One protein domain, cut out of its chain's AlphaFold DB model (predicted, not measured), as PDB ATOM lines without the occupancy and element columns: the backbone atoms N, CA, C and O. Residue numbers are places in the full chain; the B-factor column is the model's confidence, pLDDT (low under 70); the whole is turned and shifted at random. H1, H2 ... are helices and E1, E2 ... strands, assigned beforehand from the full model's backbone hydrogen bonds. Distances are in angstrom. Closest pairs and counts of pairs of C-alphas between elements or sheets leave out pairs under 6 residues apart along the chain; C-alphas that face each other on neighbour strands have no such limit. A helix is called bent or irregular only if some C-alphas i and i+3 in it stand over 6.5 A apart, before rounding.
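Overview. This is residues 3 to 119 of the 127 residues of an uncharacterized protein of Nitrospirae bacterium 13_2_20CM_2_61_4 (UniProt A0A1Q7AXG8). A narrow, twisted antiparallel sheet makes the core, with H1 crossing one face; H4 lies off the sheet beyond one end, and H2 and H3 sit at the other. The printed part has 117 residues with four named helices and four named strands, along the chain E1 E2 H1 H2 H3 E3 H4 E4, with sheet order E2 E1 E3 E4. The class is mixed, the whole is loose with a radius of gyration of the C-alphas of 17.0 A, and the spans are 51 by 35 by 30 A.

Along the chain. Find C-alpha 3 at (-37.858, -32.419, 106.087); from there E1 runs 19.8 A to residue 11. Next come E2, residues 14 to 16, H1, 36 to 44, H2, 58 to 61, and H3, 64 to 74, irregular with C-alphas 68 and 71 7.7 A apart. E3, 81 to 88, spans 20.9 A, H4, 91 to 101, 15.4 A, and E4, 112 to 118, 19.5 A, ending at C-alpha 118 (-50.365, -24.415, 95.598).

Arrangement. Look between E1 and E3 for N 7 and O 84, 2.9 A apart, between hairpin E1 and E2 for N 10 and O 15, 2.8 A, and between E3 and E4 for N 85 and O 115, 2.8 A. H1 is on the sheet at a height of 8.6 A, across the strands; its closest C-alphas to E3 are Ala 42 and Ile 83, 6.1 A. H2 and H3 only graze the sheet, H3 only just on it with 5 pairs of C-alphas within 10 A; H4 is not on it. Each O i to N i+4 pair is within hydrogen-bond range in H1 and H4; H3 has 3 of 7, and 5 of 8 O i to N i+3 pairs; H2 is too short for an i+4 pair.

Size, cuts and confidence. The C-alphas of Thr 68 and Glu 99, the two farthest apart, are 51.2 A apart. The printed part has no cut; the links E2 to H1 and H1 to H2 are long. Residues 108 to 111 have pLDDT under 70.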
ATOM      1  N   LEU A   3     -36.877 -33.464 105.825       93.00
ATOM      2  CA  LEU A   3     -37.858 -32.419 106.087       93.00
ATOM      3  C   LEU A   3     -37.632 -31.872 107.501       93.00
ATOM      4  O   LEU A   3     -37.469 -32.657 108.434       93.00
ATOM      5  N   LYS A   4     -37.561 -30.547 107.649       94.75
ATOM      6  CA  LYS A   4     -37.237 -29.882 108.922       94.75
ATOM      7  C   LYS A   4     -38.334 -28.983 109.438       94.75
ATOM      8  O   LYS A   4     -38.510 -28.916 110.647       94.75
ATOM      9  N   LYS A   5     -39.056 -28.311 108.550       95.75
ATOM     10  CA  LYS A   5     -40.175 -27.456 108.931       95.75
ATOM     11  C   LYS A   5     -41.307 -27.558 107.937       95.75
ATOM     12  O   LYS A   5     -41.069 -27.792 106.751       95.75
ATOM     13  N   GLY A   6     -42.515 -27.331 108.429       96.12
ATOM     14  CA  GLY A   6     -43.705 -27.140 107.620       96.12
ATOM     15  C   GLY A   6     -44.478 -25.911 108.073       96.12
ATOM     16  O   GLY A   6     -44.398 -25.500 109.228       96.12
ATOM     17  N   ARG A   7     -45.250 -25.338 107.158       97.31
ATOM     18  CA  ARG A   7     -46.318 -24.388 107.457       97.31
ATOM     19  C   ARG A   7     -47.456 -24.655 106.496       97.31
ATOM     20  O   ARG A   7     -47.237 -24.652 105.286       97.31
ATOM     21  N   VAL A   8     -48.642 -24.909 107.031       97.25
ATOM     22  CA  VAL A   8     -49.856 -25.108 106.239       97.25
ATOM     23  C   VAL A   8     -50.676 -23.834 106.312       97.25
ATOM     24  O   VAL A   8     -50.916 -23.312 107.399       97.25
ATOM     25  N   THR A   9     -51.086 -23.338 105.150       96.38
ATOM     26  CA  THR A   9     -51.900 -22.132 105.011       96.38
ATOM     27  C   THR A   9     -53.060 -22.400 104.076       96.38
ATOM     28  O   THR A   9     -52.947 -23.203 103.155       96.38
ATOM     29  N   ASN A  10     -54.166 -21.688 104.276       96.12
ATOM     30  CA  ASN A  10     -55.303 -21.687 103.360       96.12
ATOM     31  C   ASN A  10     -55.852 -23.091 103.041       96.12
ATOM     32  O   ASN A  10     -56.298 -23.314 101.920       96.12
ATOM     33  N   PHE A  11     -55.826 -24.046 103.979       96.25
ATOM     34  CA  PHE A  11     -56.214 -25.433 103.696       96.25
ATOM     35  C   PHE A  11     -57.194 -25.995 104.725       96.25
ATOM     36  O   PHE A  11     -56.842 -26.338 105.853       96.25
ATOM     37  N   ARG A  12     -58.447 -26.164 104.301       94.81
ATOM     38  CA  ARG A  12     -59.563 -26.699 105.087       94.81
ATOM     39  C   ARG A  12     -59.710 -25.928 106.400       94.81
ATOM     40  O   ARG A  12     -59.934 -24.724 106.376       94.81
ATOM     41  N   SER A  13     -59.596 -26.605 107.541       93.69
ATOM     42  CA  SER A  13     -59.640 -25.973 108.862       93.69
ATOM     43  C   SER A  13     -58.277 -25.455 109.344       93.69
ATOM     44  O   SER A  13     -58.207 -24.845 110.405       93.69
ATOM     45  N   ALA A  14     -57.193 -25.692 108.595       94.25
ATOM     46  CA  ALA A  14     -55.875 -25.117 108.842       94.25
ATOM     47  C   ALA A  14     -55.715 -23.832 108.011       94.25
ATOM     48  O   ALA A  14     -55.178 -23.843 106.901       94.25
ATOM     49  N   GLU A  15     -56.232 -22.719 108.540       93.25
ATOM     50  CA  GLU A  15     -56.091 -21.401 107.902       93.25
ATOM     51  C   GLU A  15     -54.627 -20.938 107.903       93.25
ATOM     52  O   GLU A  15     -54.115 -20.524 106.866       93.25
ATOM     53  N   ASP A  16     -53.949 -21.073 109.044       95.75
ATOM     54  CA  ASP A  16     -52.506 -20.893 109.192       95.75
ATOM     55  C   ASP A  16     -52.032 -21.647 110.438       95.75
ATOM     56  O   ASP A  16     -52.529 -21.416 111.542       95.75
ATOM     57  N   THR A  17     -51.092 -22.572 110.276       96.25
ATOM     58  CA  THR A  17     -50.512 -23.311 111.407       96.25
ATOM     59  C   THR A  17     -49.387 -22.556 112.105       96.25
ATOM     60  O   THR A  17     -48.909 -23.014 113.141       96.25
ATOM     61  N   GLY A  18     -48.898 -21.463 111.510       96.25
ATOM     62  CA  GLY A  18     -47.537 -21.001 111.750       96.25
ATOM     63  C   GLY A  18     -46.503 -22.028 111.273       96.25
ATOM     64  O   GLY A  18     -46.842 -23.093 110.742       96.25
ATOM     65  N   GLU A  19     -45.225 -21.703 111.439       95.81
ATOM     66  CA  GLU A  19     -44.160 -22.681 111.215       95.81
ATOM     67  C   GLU A  19     -44.106 -23.690 112.361       95.81
ATOM     68  O   GLU A  19     -44.147 -23.315 113.532       95.81
ATOM     69  N   PHE A  20     -43.955 -24.966 112.019       95.56
ATOM     70  CA  PHE A  20     -43.723 -26.039 112.976       95.56
ATOM     71  C   PHE A  20     -42.509 -26.876 112.576       95.56
ATOM     72  O   PHE A  20     -42.278 -27.147 111.393       95.56
ATOM     73  N   ASP A  21     -41.742 -27.298 113.579       95.62
ATOM     74  CA  ASP A  21     -40.582 -28.162 113.395       95.62
ATOM     75  C   ASP A  21     -41.006 -29.617 113.170       95.62
ATOM     76  O   ASP A  21     -41.946 -30.136 113.774       95.62
ATOM     77  N   ILE A  22     -40.271 -30.291 112.291       95.06
ATOM     78  CA  ILE A  22     -40.463 -31.690 111.927       95.06
ATOM     79  C   ILE A  22     -39.161 -32.420 112.253       95.06
ATOM     80  O   ILE A  22     -38.133 -32.252 111.593       95.06
ATOM     81  N   GLY A  23     -39.204 -33.201 113.332       91.50
ATOM     82  CA  GLY A  23     -38.117 -34.078 113.755       91.50
ATOM     83  C   GLY A  23     -38.289 -35.504 113.233       91.50
ATOM     84  O   GLY A  23     -39.001 -35.756 112.266       91.50
ATOM     85  N   GLN A  24     -37.663 -36.459 113.924       92.00
ATOM     86  CA  GLN A  24     -37.930 -37.893 113.726       92.00
ATOM     87  C   GLN A  24     -39.399 -38.247 114.005       92.00
ATOM     88  O   GLN A  24     -39.955 -39.147 113.386       92.00
ATOM     89  N   VAL A  25     -40.025 -37.518 114.932       92.81
ATOM     90  CA  VAL A  25     -41.430 -37.660 115.307       92.81
ATOM     91  C   VAL A  25     -42.077 -36.277 115.281       92.81
ATOM     92  O   VAL A  25     -41.496 -35.311 115.776       92.81
ATOM     93  N   LEU A  26     -43.281 -36.191 114.715       93.38
ATOM     94  CA  LEU A  26     -44.155 -35.019 114.764       93.38
ATOM     95  C   LEU A  26     -45.431 -35.397 115.521       93.38
ATOM     96  O   LEU A  26     -46.166 -36.288 115.094       93.38
ATOM     97  N   CYS A  27     -45.710 -34.703 116.622       93.88
ATOM     98  CA  CYS A  27     -46.921 -34.904 117.414       93.88
ATOM     99  C   CYS A  27     -47.927 -33.786 117.130       93.88
ATOM    100  O   CYS A  27     -47.668 -32.624 117.429       93.88
ATOM    101  N   LEU A  28     -49.096 -34.139 116.592       94.25
ATOM    102  CA  LEU A  28     -50.198 -33.202 116.367       94.25
ATOM    103  C   LEU A  28     -51.283 -33.433 117.423       94.25
ATOM    104  O   LEU A  28     -51.914 -34.489 117.446       94.25
ATOM    105  N   VAL A  29     -51.526 -32.441 118.281       93.06
ATOM    106  CA  VAL A  29     -52.511 -32.506 119.374       93.06
ATOM    107  C   VAL A  29     -53.527 -31.372 119.274       93.06
ATOM    108  O   VAL A  29     -53.267 -30.337 118.670       93.06
ATOM    109  N   GLY A  30     -54.720 -31.581 119.827       91.31
ATOM    110  CA  GLY A  30     -55.791 -30.583 119.831       91.31
ATOM    111  C   GLY A  30     -57.175 -31.215 119.747       91.31
ATOM    112  O   GLY A  30     -57.301 -32.409 119.461       91.31
ATOM    113  N   LYS A  31     -58.219 -30.408 119.950       93.12
ATOM    114  CA  LYS A  31     -59.622 -30.846 119.862       93.12
ATOM    115  C   LYS A  31     -59.998 -31.374 118.470       93.12
ATOM    116  O   LYS A  31     -59.241 -31.228 117.500       93.12
ATOM    117  N   ASN A  32     -61.171 -31.992 118.360       87.88
ATOM    118  CA  ASN A  32     -61.758 -32.315 117.059       87.88
ATOM    119  C   ASN A  32     -61.840 -31.046 116.197       87.88
ATOM    120  O   ASN A  32     -62.005 -29.951 116.726       87.88
ATOM    121  N   GLU A  33     -61.616 -31.202 114.890       85.38
ATOM    122  CA  GLU A  33     -61.641 -30.110 113.897       85.38
ATOM    123  C   GLU A  33     -60.518 -29.062 114.020       85.38
ATOM    124  O   GLU A  33     -60.429 -28.157 113.198       85.38
ATOM    125  N   ALA A  34     -59.563 -29.231 114.944       88.88
ATOM    126  CA  ALA A  34     -58.410 -28.332 115.100       88.88
ATOM    127  C   ALA A  34     -57.399 -28.341 113.927       88.88
ATOM    128  O   ALA A  34     -56.331 -27.755 114.039       88.88
ATOM    129  N   GLY A  35     -57.674 -29.044 112.821       91.06
ATOM    130  CA  GLY A  35     -56.813 -29.033 111.627       91.06
ATOM    131  C   GLY A  35     -55.695 -30.075 111.575       91.06
ATOM    132  O   GLY A  35     -54.990 -30.138 110.576       91.06
ATOM    133  N   LYS A  36     -55.573 -30.969 112.564       95.75
ATOM    134  CA  LYS A  36     -54.546 -32.037 112.573       95.75
ATOM    135  C   LYS A  36     -54.538 -32.875 111.285       95.75
ATOM    136  O   LYS A  36     -53.499 -33.050 110.660       95.75
ATOM    137  N   THR A  37     -55.708 -33.349 110.853       94.75
ATOM    138  CA  THR A  37     -55.848 -34.133 109.614       94.75
ATOM    139  C   THR A  37     -55.503 -33.309 108.373       94.75
ATOM    140  O   THR A  37     -54.899 -33.840 107.444       94.75
ATOM    141  N   ALA A  38     -55.833 -32.013 108.371       95.06
ATOM    142  CA  ALA A  38     -55.486 -31.110 107.278       95.06
ATOM    143  C   ALA A  38     -53.959 -30.962 107.151       95.06
ATOM    144  O   ALA A  38     -53.435 -31.032 106.045       95.06
ATOM    145  N   VAL A  39     -53.233 -30.879 108.273       95.88
ATOM    146  CA  VAL A  39     -51.760 -30.852 108.268       95.88
ATOM    147  C   VAL A  39     -51.169 -32.123 107.658       95.88
ATOM    148  O   VAL A  39     -50.318 -32.043 106.774       95.88
ATOM    149  N   VAL A  40     -51.652 -33.301 108.070       94.62
ATOM    150  CA  VAL A  40     -51.174 -34.585 107.524       94.62
ATOM    151  C   VAL A  40     -51.463 -34.698 106.023       94.62
ATOM    152  O   VAL A  40     -50.601 -35.126 105.260       94.62
ATOM    153  N   GLN A  41     -52.646 -34.278 105.574       94.56
ATOM    154  CA  GLN A  41     -53.015 -34.304 104.154       94.56
ATOM    155  C   GLN A  41     -52.197 -33.321 103.313       94.56
ATOM    156  O   GLN A  41     -51.791 -33.663 102.203       94.56
ATOM    157  N   ALA A  42     -51.912 -32.130 103.841       95.31
ATOM    158  CA  ALA A  42     -51.052 -31.161 103.175       95.31
ATOM    159  C   ALA A  42     -49.625 -31.713 102.997       95.31
ATOM    160  O   ALA A  42     -49.072 -31.643 101.899       95.31
ATOM    161  N   LEU A  43     -49.068 -32.350 104.037       94.44
ATOM    162  CA  LEU A  43     -47.773 -33.041 103.969       94.44
ATOM    163  C   LEU A  43     -47.782 -34.186 102.947       94.44
ATOM    164  O   LEU A  43     -46.854 -34.299 102.147       94.44
ATOM    165  N   ALA A  44     -48.845 -34.995 102.914       92.88
ATOM    166  CA  ALA A  44     -48.990 -36.078 101.940       92.88
ATOM    167  C   ALA A  44     -49.017 -35.570 100.483       92.88
ATOM    168  O   ALA A  44     -48.559 -36.266  99.580       92.88
ATOM    169  N   GLY A  45     -49.486 -34.341 100.240       91.81
ATOM    170  CA  GLY A  45     -49.470 -33.714  98.913       91.81
ATOM    171  C   GLY A  45     -48.100 -33.226  98.430       91.81
ATOM    172  O   GLY A  45     -47.959 -32.860  97.260       91.81
ATOM    173  N   LEU A  46     -47.065 -33.234  99.277       90.62
ATOM    174  CA  LEU A  46     -45.699 -32.927  98.837       90.62
ATOM    175  C   LEU A  46     -45.178 -34.002  97.878       90.62
ATOM    176  O   LEU A  46     -44.623 -33.670  96.829       90.62
ATOM    177  N   ASN A  47     -45.409 -35.270  98.224       89.25
ATOM    178  CA  ASN A  47     -45.031 -36.438  97.437       89.25
ATOM    179  C   ASN A  47     -46.123 -37.523  97.551       89.25
ATOM    180  O   ASN A  47     -45.976 -38.457  98.345       89.25
ATOM    181  N   PRO A  48     -47.247 -37.373  96.829       89.81
ATOM    182  CA  PRO A  48     -48.394 -38.257  96.980       89.81
ATOM    183  C   PRO A  48     -48.098 -39.661  96.455       89.81
ATOM    184  O   PRO A  48     -47.519 -39.839  95.385       89.81
ATOM    185  N   HIS A  49     -48.559 -40.672  97.190       89.62
ATOM    186  CA  HIS A  49     -48.492 -42.053  96.728       89.62
ATOM    187  C   HIS A  49     -49.534 -42.292  95.614       89.62
ATOM    188  O   HIS A  49     -50.672 -41.843  95.763       89.62
ATOM    189  N   PRO A  50     -49.223 -43.044  94.537       90.50
ATOM    190  CA  PRO A  50     -50.155 -43.264  93.424       90.50
ATOM    191  C   PRO A  50     -51.511 -43.860  93.832       90.50
ATOM    192  O   PRO A  50     -52.537 -43.507  93.264       90.50
ATOM    193  N   ALA A  51     -51.524 -44.735  94.843       91.19
ATOM    194  CA  ALA A  51     -52.753 -45.343  95.368       91.19
ATOM    195  C   ALA A  51     -53.626 -44.377  96.196       91.19
ATOM    196  O   ALA A  51     -54.806 -44.639  96.407       91.19
ATOM    197  N   THR A  52     -53.056 -43.272  96.680       86.19
ATOM    198  CA  THR A  52     -53.753 -42.261  97.488       86.19
ATOM    199  C   THR A  52     -53.392 -40.872  96.963       86.19
ATOM    200  O   THR A  52     -52.636 -40.139  97.614       86.19
ATOM    201  N   PRO A  53     -53.868 -40.512  95.759       87.31
ATOM    202  CA  PRO A  53     -53.525 -39.241  95.151       87.31
ATOM    203  C   PRO A  53     -54.037 -38.090  96.018       87.31
ATOM    204  O   PRO A  53     -55.171 -38.101  96.500       87.31
ATOM    205  N   VAL A  54     -53.201 -37.069  96.188       86.75
ATOM    206  CA  VAL A  54     -53.578 -35.828  96.865       86.75
ATOM    207  C   VAL A  54     -53.621 -34.728  95.821       86.75
ATOM    208  O   VAL A  54     -52.608 -34.393  95.212       86.75
ATOM    209  N   ASN A  55     -54.812 -34.171  95.622       87.50
ATOM    210  CA  ASN A  55     -55.047 -33.028  94.750       87.50
ATOM    211  C   ASN A  55     -55.671 -31.914  95.582       87.50
ATOM    212  O   ASN A  55     -56.667 -32.167  96.256       87.50
ATOM    213  N   PHE A  56     -55.095 -30.715  95.519       92.00
ATOM    214  CA  PHE A  56     -55.614 -29.532  96.198       92.00
ATOM    215  C   PHE A  56     -56.585 -28.796  95.282       92.00
ATOM    216  O   PHE A  56     -56.177 -28.244  94.256       92.00
ATOM    217  N   ASP A  57     -57.858 -28.826  95.658       92.19
ATOM    218  CA  ASP A  57     -58.961 -28.229  94.912       92.19
ATOM    219  C   ASP A  57     -59.509 -27.015  95.667       92.19
ATOM    220  O   ASP A  57     -59.728 -27.093  96.874       92.19
ATOM    221  N   ILE A  58     -59.678 -25.883  94.981       92.38
ATOM    222  CA  ILE A  58     -60.050 -24.618  95.631       92.38
ATOM    223  C   ILE A  58     -61.466 -24.712  96.199       92.38
ATOM    224  O   ILE A  58     -61.675 -24.409  97.369       92.38
ATOM    225  N   GLU A  59     -62.430 -25.185  95.411       91.19
ATOM    226  CA  GLU A  59     -63.838 -25.248  95.817       91.19
ATOM    227  C   GLU A  59     -64.046 -26.201  97.000       91.19
ATOM    228  O   GLU A  59     -64.854 -25.940  97.898       91.19
ATOM    229  N   ARG A  60     -63.293 -27.306  97.028       91.44
ATOM    230  CA  ARG A  60     -63.398 -28.332  98.068       91.44
ATOM    231  C   ARG A  60     -62.550 -28.040  99.301       91.44
ATOM    232  O   ARG A  60     -63.008 -28.284 100.420       91.44
ATOM    233  N   ASP A  61     -61.295 -27.641  99.110       95.00
ATOM    234  CA  ASP A  61     -60.285 -27.646 100.166       95.00
ATOM    235  C   ASP A  61     -59.865 -26.256 100.643       95.00
ATOM    236  O   ASP A  61     -59.239 -26.170 101.699       95.00
ATOM    237  N   TYR A  62     -60.187 -25.173  99.935       95.56
ATOM    238  CA  TYR A  62     -59.939 -23.832 100.462       95.56
ATOM    239  C   TYR A  62     -60.901 -23.533 101.634       95.56
ATOM    240  O   TYR A  62     -62.044 -24.004 101.633       95.56
ATOM    241  N   PRO A  63     -60.484 -22.779 102.671       94.94
ATOM    242  CA  PRO A  63     -61.353 -22.423 103.783       94.94
ATOM    243  C   PRO A  63     -62.643 -21.749 103.300       94.94
ATOM    244  O   PRO A  63     -62.629 -20.637 102.773       94.94
ATOM    245  N   ARG A  64     -63.781 -22.420 103.516       92.44
ATOM    246  CA  ARG A  64     -65.088 -22.028 102.953       92.44
ATOM    247  C   ARG A  64     -65.485 -20.584 103.236       92.44
ATOM    248  O   ARG A  64     -66.026 -19.925 102.361       92.44
ATOM    249  N   ARG A  65     -65.187 -20.089 104.441       93.12
ATOM    250  CA  ARG A  65     -65.496 -18.713 104.865       93.12
ATOM    251  C   ARG A  65     -64.838 -17.635 103.996       93.12
ATOM    252  O   ARG A  65     -65.274 -16.500 104.034       93.12
ATOM    253  N   TRP A  66     -63.783 -17.992 103.268       93.88
ATOM    254  CA  TRP A  66     -62.983 -17.080 102.461       93.88
ATOM    255  C   TRP A  66     -63.129 -17.345 100.959       93.88
ATOM    256  O   TRP A  66     -62.495 -16.660 100.161       93.88
ATOM    257  N   LEU A  67     -63.899 -18.364 100.563       92.38
ATOM    258  CA  LEU A  67     -63.957 -18.840  99.179       92.38
ATOM    259  C   LEU A  67     -64.502 -17.770  98.222       92.38
ATOM    260  O   LEU A  67     -63.974 -17.607  97.128       92.38
ATOM    261  N   THR A  68     -65.505 -17.001  98.649       93.25
ATOM    262  CA  THR A  68     -66.088 -15.897  97.865       93.25
ATOM    263  C   THR A  68     -65.120 -14.733  97.659       93.25
ATOM    264  O   THR A  68     -65.220 -14.024  96.665       93.25
ATOM    265  N   GLU A  69     -64.164 -14.567  98.570       93.12
ATOM    266  CA  GLU A  69     -63.134 -13.519  98.551       93.12
ATOM    267  C   GLU A  69     -61.801 -14.040  97.981       93.12
ATOM    268  O   GLU A  69     -60.772 -13.373  98.072       93.12
ATOM    269  N   TYR A  70     -61.771 -15.252  97.408       91.44
ATOM    270  CA  TYR A  70     -60.522 -15.880  96.967       91.44
ATOM    271  C   TYR A  70     -59.759 -15.016  95.951       91.44
ATOM    272  O   TYR A  70     -58.559 -14.800  96.113       91.44
ATOM    273  N   ALA A  71     -60.460 -14.499  94.936       89.88
ATOM    274  CA  ALA A  71     -59.858 -13.678  93.885       89.88
ATOM    275  C   ALA A  71     -59.299 -12.350  94.426       89.88
ATOM    276  O   ALA A  71     -58.224 -11.929  94.012       89.88
ATOM    277  N   GLU A  72     -59.979 -11.723  95.390       91.50
ATOM    278  CA  GLU A  72     -59.492 -10.506  96.054       91.50
ATOM    279  C   GLU A  72     -58.223 -10.783  96.872       91.50
ATOM    280  O   GLU A  72     -57.285  -9.990  96.873       91.50
ATOM    281  N   ARG A  73     -58.166 -11.942  97.537       90.88
ATOM    282  CA  ARG A  73     -57.066 -12.301  98.439       90.88
ATOM    283  C   ARG A  73     -55.786 -12.759  97.746       90.88
ATOM    284  O   ARG A  73     -54.716 -12.581  98.326       90.88
ATOM    285  N   HIS A  74     -55.880 -13.385  96.572       89.31
ATOM    286  CA  HIS A  74     -54.724 -13.994  95.885       89.31
ATOM    287  C   HIS A  74     -54.483 -13.444  94.471       89.31
ATOM    288  O   HIS A  74     -53.438 -13.716  93.885       89.31
ATOM    289  N   GLY A  75     -55.407 -12.644  93.929       84.38
ATOM    290  CA  GLY A  75     -55.372 -12.205  92.535       84.38
ATOM    291  C   GLY A  75     -55.691 -13.333  91.547       84.38
ATOM    292  O   GLY A  75     -56.123 -14.423  91.926       84.38
ATOM    293  N   GLU A  76     -55.492 -13.071  90.252       74.38
ATOM    294  CA  GLU A  76     -55.767 -14.052  89.187       74.38
ATOM    295  C   GLU A  76     -54.551 -14.900  88.790       74.38
ATOM    296  O   GLU A  76     -54.711 -16.003  88.265       74.38
ATOM    297  N   GLU A  77     -53.338 -14.399  89.032       71.50
ATOM    298  CA  GLU A  77     -52.110 -14.975  88.476       71.50
ATOM    299  C   GLU A  77     -51.517 -16.092  89.340       71.50
ATOM    300  O   GLU A  77     -50.889 -17.011  88.810       71.50
ATOM    301  N   GLU A  78     -51.730 -16.058  90.660       80.50
ATOM    302  CA  GLU A  78     -51.101 -17.008  91.571       80.50
ATOM    303  C   GLU A  78     -52.102 -17.680  92.515       80.50
ATOM    304  O   GLU A  78     -52.822 -17.049  93.279       80.50
ATOM    305  N   GLN A  79     -52.122 -19.012  92.483       89.75
ATOM    306  CA  GLN A  79     -52.980 -19.793  93.368       89.75
ATOM    307  C   GLN A  79     -52.445 -19.782  94.803       89.75
ATOM    308  O   GLN A  79     -51.229 -19.794  95.023       89.75
ATOM    309  N   ALA A  80     -53.343 -19.832  95.786       93.00
ATOM    310  CA  ALA A  80     -52.982 -19.825  97.196       93.00
ATOM    311  C   ALA A  80     -51.997 -20.960  97.541       93.00
ATOM    312  O   ALA A  80     -52.078 -22.076  97.015       93.00
ATOM    313  N   VAL A  81     -51.057 -20.684  98.446       94.69
ATOM    314  CA  VAL A  81     -50.153 -21.709  98.986       94.69
ATOM    315  C   VAL A  81     -50.907 -22.560 100.003       94.69
ATOM    316  O   VAL A  81     -51.536 -22.013 100.910       94.69
ATOM    317  N   VAL A  82     -50.804 -23.881  99.852       96.25
ATOM    318  CA  VAL A  82     -51.340 -24.894 100.773       96.25
ATOM    319  C   VAL A  82     -50.317 -25.247 101.841       96.25
ATOM    320  O   VAL A  82     -50.629 -25.300 103.026       96.25
ATOM    321  N   ILE A  83     -49.084 -25.523 101.422       96.44
ATOM    322  CA  ILE A  83     -48.004 -25.906 102.325       96.44
ATOM    323  C   ILE A  83     -46.671 -25.380 101.816       96.44
ATOM    324  O   ILE A  83     -46.371 -25.501 100.627       96.44
ATOM    325  N   THR A  84     -45.873 -24.857 102.739       96.19
ATOM    326  CA  THR A  84     -44.456 -24.533 102.558       96.19
ATOM    327  C   THR A  84     -43.633 -25.436 103.466       96.19
ATOM    328  O   THR A  84     -44.033 -25.725 104.593       96.19
ATOM    329  N   THR A  85     -42.483 -25.893 102.981       95.94
ATOM    330  CA  THR A  85     -41.570 -26.752 103.735       95.94
ATOM    331  C   THR A  85     -40.126 -26.333 103.578       95.94
ATOM    332  O   THR A  85     -39.723 -25.904 102.498       95.94
ATOM    333  N   GLU A  86     -39.344 -26.521 104.638       94.50
ATOM    334  CA  GLU A  86     -37.890 -26.384 104.605       94.50
ATOM    335  C   GLU A  86     -37.223 -27.746 104.789       94.50
ATOM    336  O   GLU A  86     -37.560 -28.504 105.704       94.50
ATOM    337  N   TRP A  87     -36.238 -28.036 103.943       92.69
ATOM    338  CA  TRP A  87     -35.490 -29.293 103.950       92.69
ATOM    339  C   TRP A  87     -34.007 -29.047 104.183       92.69
ATOM    340  O   TRP A  87     -33.461 -28.069 103.683       92.69
ATOM    341  N   SER A  88     -33.343 -29.972 104.872       91.12
ATOM    342  CA  SER A  88     -31.884 -29.998 104.990       91.12
ATOM    343  C   SER A  88     -31.274 -31.072 104.095       91.12
ATOM    344  O   SER A  88     -31.763 -32.211 104.051       91.12
ATOM    345  N   LEU A  89     -30.154 -30.737 103.461       89.00
ATOM    346  CA  LEU A  89     -29.347 -31.684 102.701       89.00
ATOM    347  C   LEU A  89     -28.397 -32.489 103.605       89.00
ATOM    348  O   LEU A  89     -27.729 -31.920 104.468       89.00
ATOM    349  N   GLU A  90     -28.329 -33.800 103.384       88.88
ATOM    350  CA  GLU A  90     -27.372 -34.696 104.048       88.88
ATOM    351  C   GLU A  90     -25.971 -34.561 103.438       88.88
ATOM    352  O   GLU A  90     -25.814 -34.080 102.312       88.88
ATOM    353  N   ALA A  91     -24.946 -34.962 104.194       88.12
ATOM    354  CA  ALA A  91     -23.547 -34.782 103.809       88.12
ATOM    355  C   ALA A  91     -23.173 -35.524 102.512       88.12
ATOM    356  O   ALA A  91     -22.457 -34.971 101.683       88.12
ATOM    357  N   ASP A  92     -23.710 -36.727 102.299       90.19
ATOM    358  CA  ASP A  92     -23.526 -37.524 101.079       90.19
ATOM    359  C   ASP A  92     -24.075 -36.798  99.837       90.19
ATOM    360  O   ASP A  92     -23.406 -36.704  98.810       90.19
ATOM    361  N   LYS A  93     -25.268 -36.201  99.944       89.50
ATOM    362  CA  LYS A  93     -25.886 -35.419  98.864       89.50
ATOM    363  C   LYS A  93     -25.121 -34.131  98.589       89.50
ATOM    364  O   LYS A  93     -24.980 -33.751  97.430       89.50
ATOM    365  N   LYS A  94     -24.613 -33.466  99.633       87.88
ATOM    366  CA  LYS A  94     -23.737 -32.296  99.470       87.88
ATOM    367  C   LYS A  94     -22.458 -32.670  98.715       87.88
ATOM    368  O   LYS A  94     -22.077 -31.949  97.799       87.88
ATOM    369  N   ALA A  95     -21.839 -33.799  99.069       88.56
ATOM    370  CA  ALA A  95     -20.632 -34.297  98.411       88.56
ATOM    371  C   ALA A  95     -20.882 -34.633  96.933       88.56
ATOM    372  O   ALA A  95     -20.127 -34.183  96.078       88.56
ATOM    373  N   ALA A  96     -21.987 -35.320  96.624       90.56
ATOM    374  CA  ALA A  96     -22.364 -35.632  95.244       90.56
ATOM    375  C   ALA A  96     -22.565 -34.367  94.386       90.56
ATOM    376  O   ALA A  96     -22.153 -34.323  93.233       90.56
ATOM    377  N   ILE A  97     -23.161 -33.305  94.944       89.50
ATOM    378  CA  ILE A  97     -23.286 -32.018  94.240       89.50
ATOM    379  C   ILE A  97     -21.905 -31.379  94.028       89.50
ATOM    380  O   ILE A  97     -21.610 -30.898  92.935       89.50
ATOM    381  N   ALA A  98     -21.052 -31.386  95.055       89.75
ATOM    382  CA  ALA A  98     -19.705 -30.829  94.975       89.75
ATOM    383  C   ALA A  98     -18.819 -31.533  93.932       89.75
ATOM    384  O   ALA A  98     -17.970 -30.881  93.329       89.75
ATOM    385  N   GLU A  99     -19.027 -32.828  93.688       92.44
ATOM    386  CA  GLU A  99     -18.324 -33.588  92.647       92.44
ATOM    387  C   GLU A  99     -18.692 -33.116  91.232       92.44
ATOM    388  O   GLU A  99     -17.825 -33.002  90.370       92.44
ATOM    389  N   VAL A 100     -19.966 -32.780  91.002       93.88
ATOM    390  CA  VAL A 100     -20.461 -32.394  89.670       93.88
ATOM    391  C   VAL A 100     -20.164 -30.930  89.345       93.88
ATOM    392  O   VAL A 100     -19.774 -30.614  88.224       93.88
ATOM    393  N   ILE A 101     -20.375 -30.021  90.305       92.00
ATOM    394  CA  ILE A 101     -20.324 -28.565  90.064       92.00
ATOM    395  C   ILE A 101     -19.287 -27.822  90.924       92.00
ATOM    396  O   ILE A 101     -19.205 -26.593  90.887       92.00
ATOM    397  N   GLY A 102     -18.455 -28.558  91.662       89.00
ATOM    398  CA  GLY A 102     -17.301 -28.045  92.398       89.00
ATOM    399  C   GLY A 102     -17.545 -27.798  93.898       89.00
ATOM    400  O   GLY A 102     -18.668 -27.541  94.337       89.00
ATOM    401  N   PRO A 103     -16.476 -27.788  94.718       79.12
ATOM    402  CA  PRO A 103     -16.558 -27.753  96.184       79.12
ATOM    403  C   PRO A 103     -17.107 -26.443  96.766       79.12
ATOM    404  O   PRO A 103     -17.470 -26.395  97.936       79.12
ATOM    405  N   LYS A 104     -17.179 -25.373  95.966       82.19
ATOM    406  CA  LYS A 104     -17.735 -24.069  96.370       82.19
ATOM    407  C   LYS A 104     -19.191 -23.872  95.942       82.19
ATOM    408  O   LYS A 104     -19.743 -22.799  96.173       82.19
ATOM    409  N   ALA A 105     -19.806 -24.875  95.315       81.50
ATOM    410  CA  ALA A 105     -21.181 -24.780  94.839       81.50
ATOM    411  C   ALA A 105     -22.198 -24.651  95.980       81.50
ATOM    412  O   ALA A 105     -23.215 -23.977  95.838       81.50
ATOM    413  N   LEU A 106     -21.911 -25.272  97.125       81.25
ATOM    414  CA  LEU A 106     -22.726 -25.171  98.327       81.25
ATOM    415  C   LEU A 106     -21.950 -24.374  99.374       81.25
ATOM    416  O   LEU A 106     -20.895 -24.801  99.833       81.25
ATOM    417  N   GLN A 107     -22.470 -23.210  99.758       73.44
ATOM    418  CA  GLN A 107     -21.912 -22.457 100.880       73.44
ATOM    419  C   GLN A 107     -22.305 -23.158 102.184       73.44
ATOM    420  O   GLN A 107     -23.485 -23.448 102.396       73.44
ATOM    421  N   ASP A 108     -21.331 -23.440 103.055       61.75
ATOM    422  CA  ASP A 108     -21.576 -24.155 104.309       61.75
ATOM    423  C   ASP A 108     -22.342 -23.283 105.317       61.75
ATOM    424  O   ASP A 108     -21.810 -22.521 106.121       61.75
ATOM    425  N   ARG A 109     -23.659 -23.413 105.213       66.69
ATOM    426  CA  ARG A 109     -24.744 -23.102 106.149       66.69
ATOM    427  C   ARG A 109     -25.732 -24.277 105.995       66.69
ATOM    428  O   ARG A 109     -25.567 -25.068 105.056       66.69
ATOM    429  N   PRO A 110     -26.737 -24.503 106.864       64.00
ATOM    430  CA  PRO A 110     -27.750 -25.504 106.538       64.00
ATOM    431  C   PRO A 110     -28.360 -25.142 105.177       64.00
ATOM    432  O   PRO A 110     -29.012 -24.108 105.048       64.00
ATOM    433  N   VAL A 111     -28.086 -25.964 104.160       69.06
ATOM    434  CA  VAL A 111     -28.665 -25.812 102.824       69.06
ATOM    435  C   VAL A 111     -30.150 -26.073 102.997       69.06
ATOM    436  O   VAL A 111     -30.550 -27.217 103.221       69.06
ATOM    437  N   ARG A 112     -30.928 -24.989 102.987       73.50
ATOM    438  CA  ARG A 112     -32.378 -24.996 103.138       73.50
ATOM    439  C   ARG A 112     -33.003 -24.951 101.762       73.50
ATOM    440  O   ARG A 112     -32.773 -24.015 101.004       73.50
ATOM    441  N   ILE A 113     -33.783 -25.973 101.452       79.69
ATOM    442  CA  ILE A 113     -34.597 -25.996 100.240       79.69
ATOM    443  C   ILE A 113     -36.016 -25.666 100.661       79.69
ATOM    444  O   ILE A 113     -36.586 -26.379 101.489       79.69
ATOM    445  N   ALA A 114     -36.560 -24.591 100.099       82.19
ATOM    446  CA  ALA A 114     -37.963 -24.254 100.239       82.19
ATOM    447  C   ALA A 114     -38.751 -24.972  99.141       82.19
ATOM    448  O   ALA A 114     -38.481 -24.788  97.955       82.19
ATOM    449  N   ALA A 115     -39.721 -25.792  99.531       82.62
ATOM    450  CA  ALA A 115     -40.685 -26.366  98.604       82.62
ATOM    451  C   ALA A 115     -42.088 -25.931  99.010       82.62
ATOM    452  O   ALA A 115     -42.433 -25.976 100.192       82.62
ATOM    453  N   LEU A 116     -42.889 -25.535  98.025       88.50
ATOM    454  CA  LEU A 116     -44.276 -25.149  98.233       88.50
ATOM    455  C   LEU A 116     -45.213 -25.906  97.294       88.50
ATOM    456  O   LEU A 116     -44.845 -26.283  96.176       88.50
ATOM    457  N   ARG A 117     -46.443 -26.128  97.755       88.38
ATOM    458  CA  ARG A 117     -47.554 -26.611  96.931       88.38
ATOM    459  C   ARG A 117     -48.673 -25.588  96.963       88.38
ATOM    460  O   ARG A 117     -49.041 -25.104  98.031       88.38
ATOM    461  N   ARG A 118     -49.209 -25.290  95.785       89.88
ATOM    462  CA  ARG A 118     -50.365 -24.415  95.598       89.88
ATOM    463  C   ARG A 118     -51.579 -25.235  95.200       89.88
ATOM    464  O   ARG A 118     -51.447 -26.384  94.764       89.88
ATOM    465  N   PHE A 119     -52.747 -24.627  95.339       87.62
ATOM    466  CA  PHE A 119     -53.954 -25.139  94.707       87.62
ATOM    467  C   PHE A 119     -53.780 -25.232  93.189       87.62
ATOM    468  O   PHE A 119     -53.001 -24.485  92.588       87.62
TER     469      PHE A 119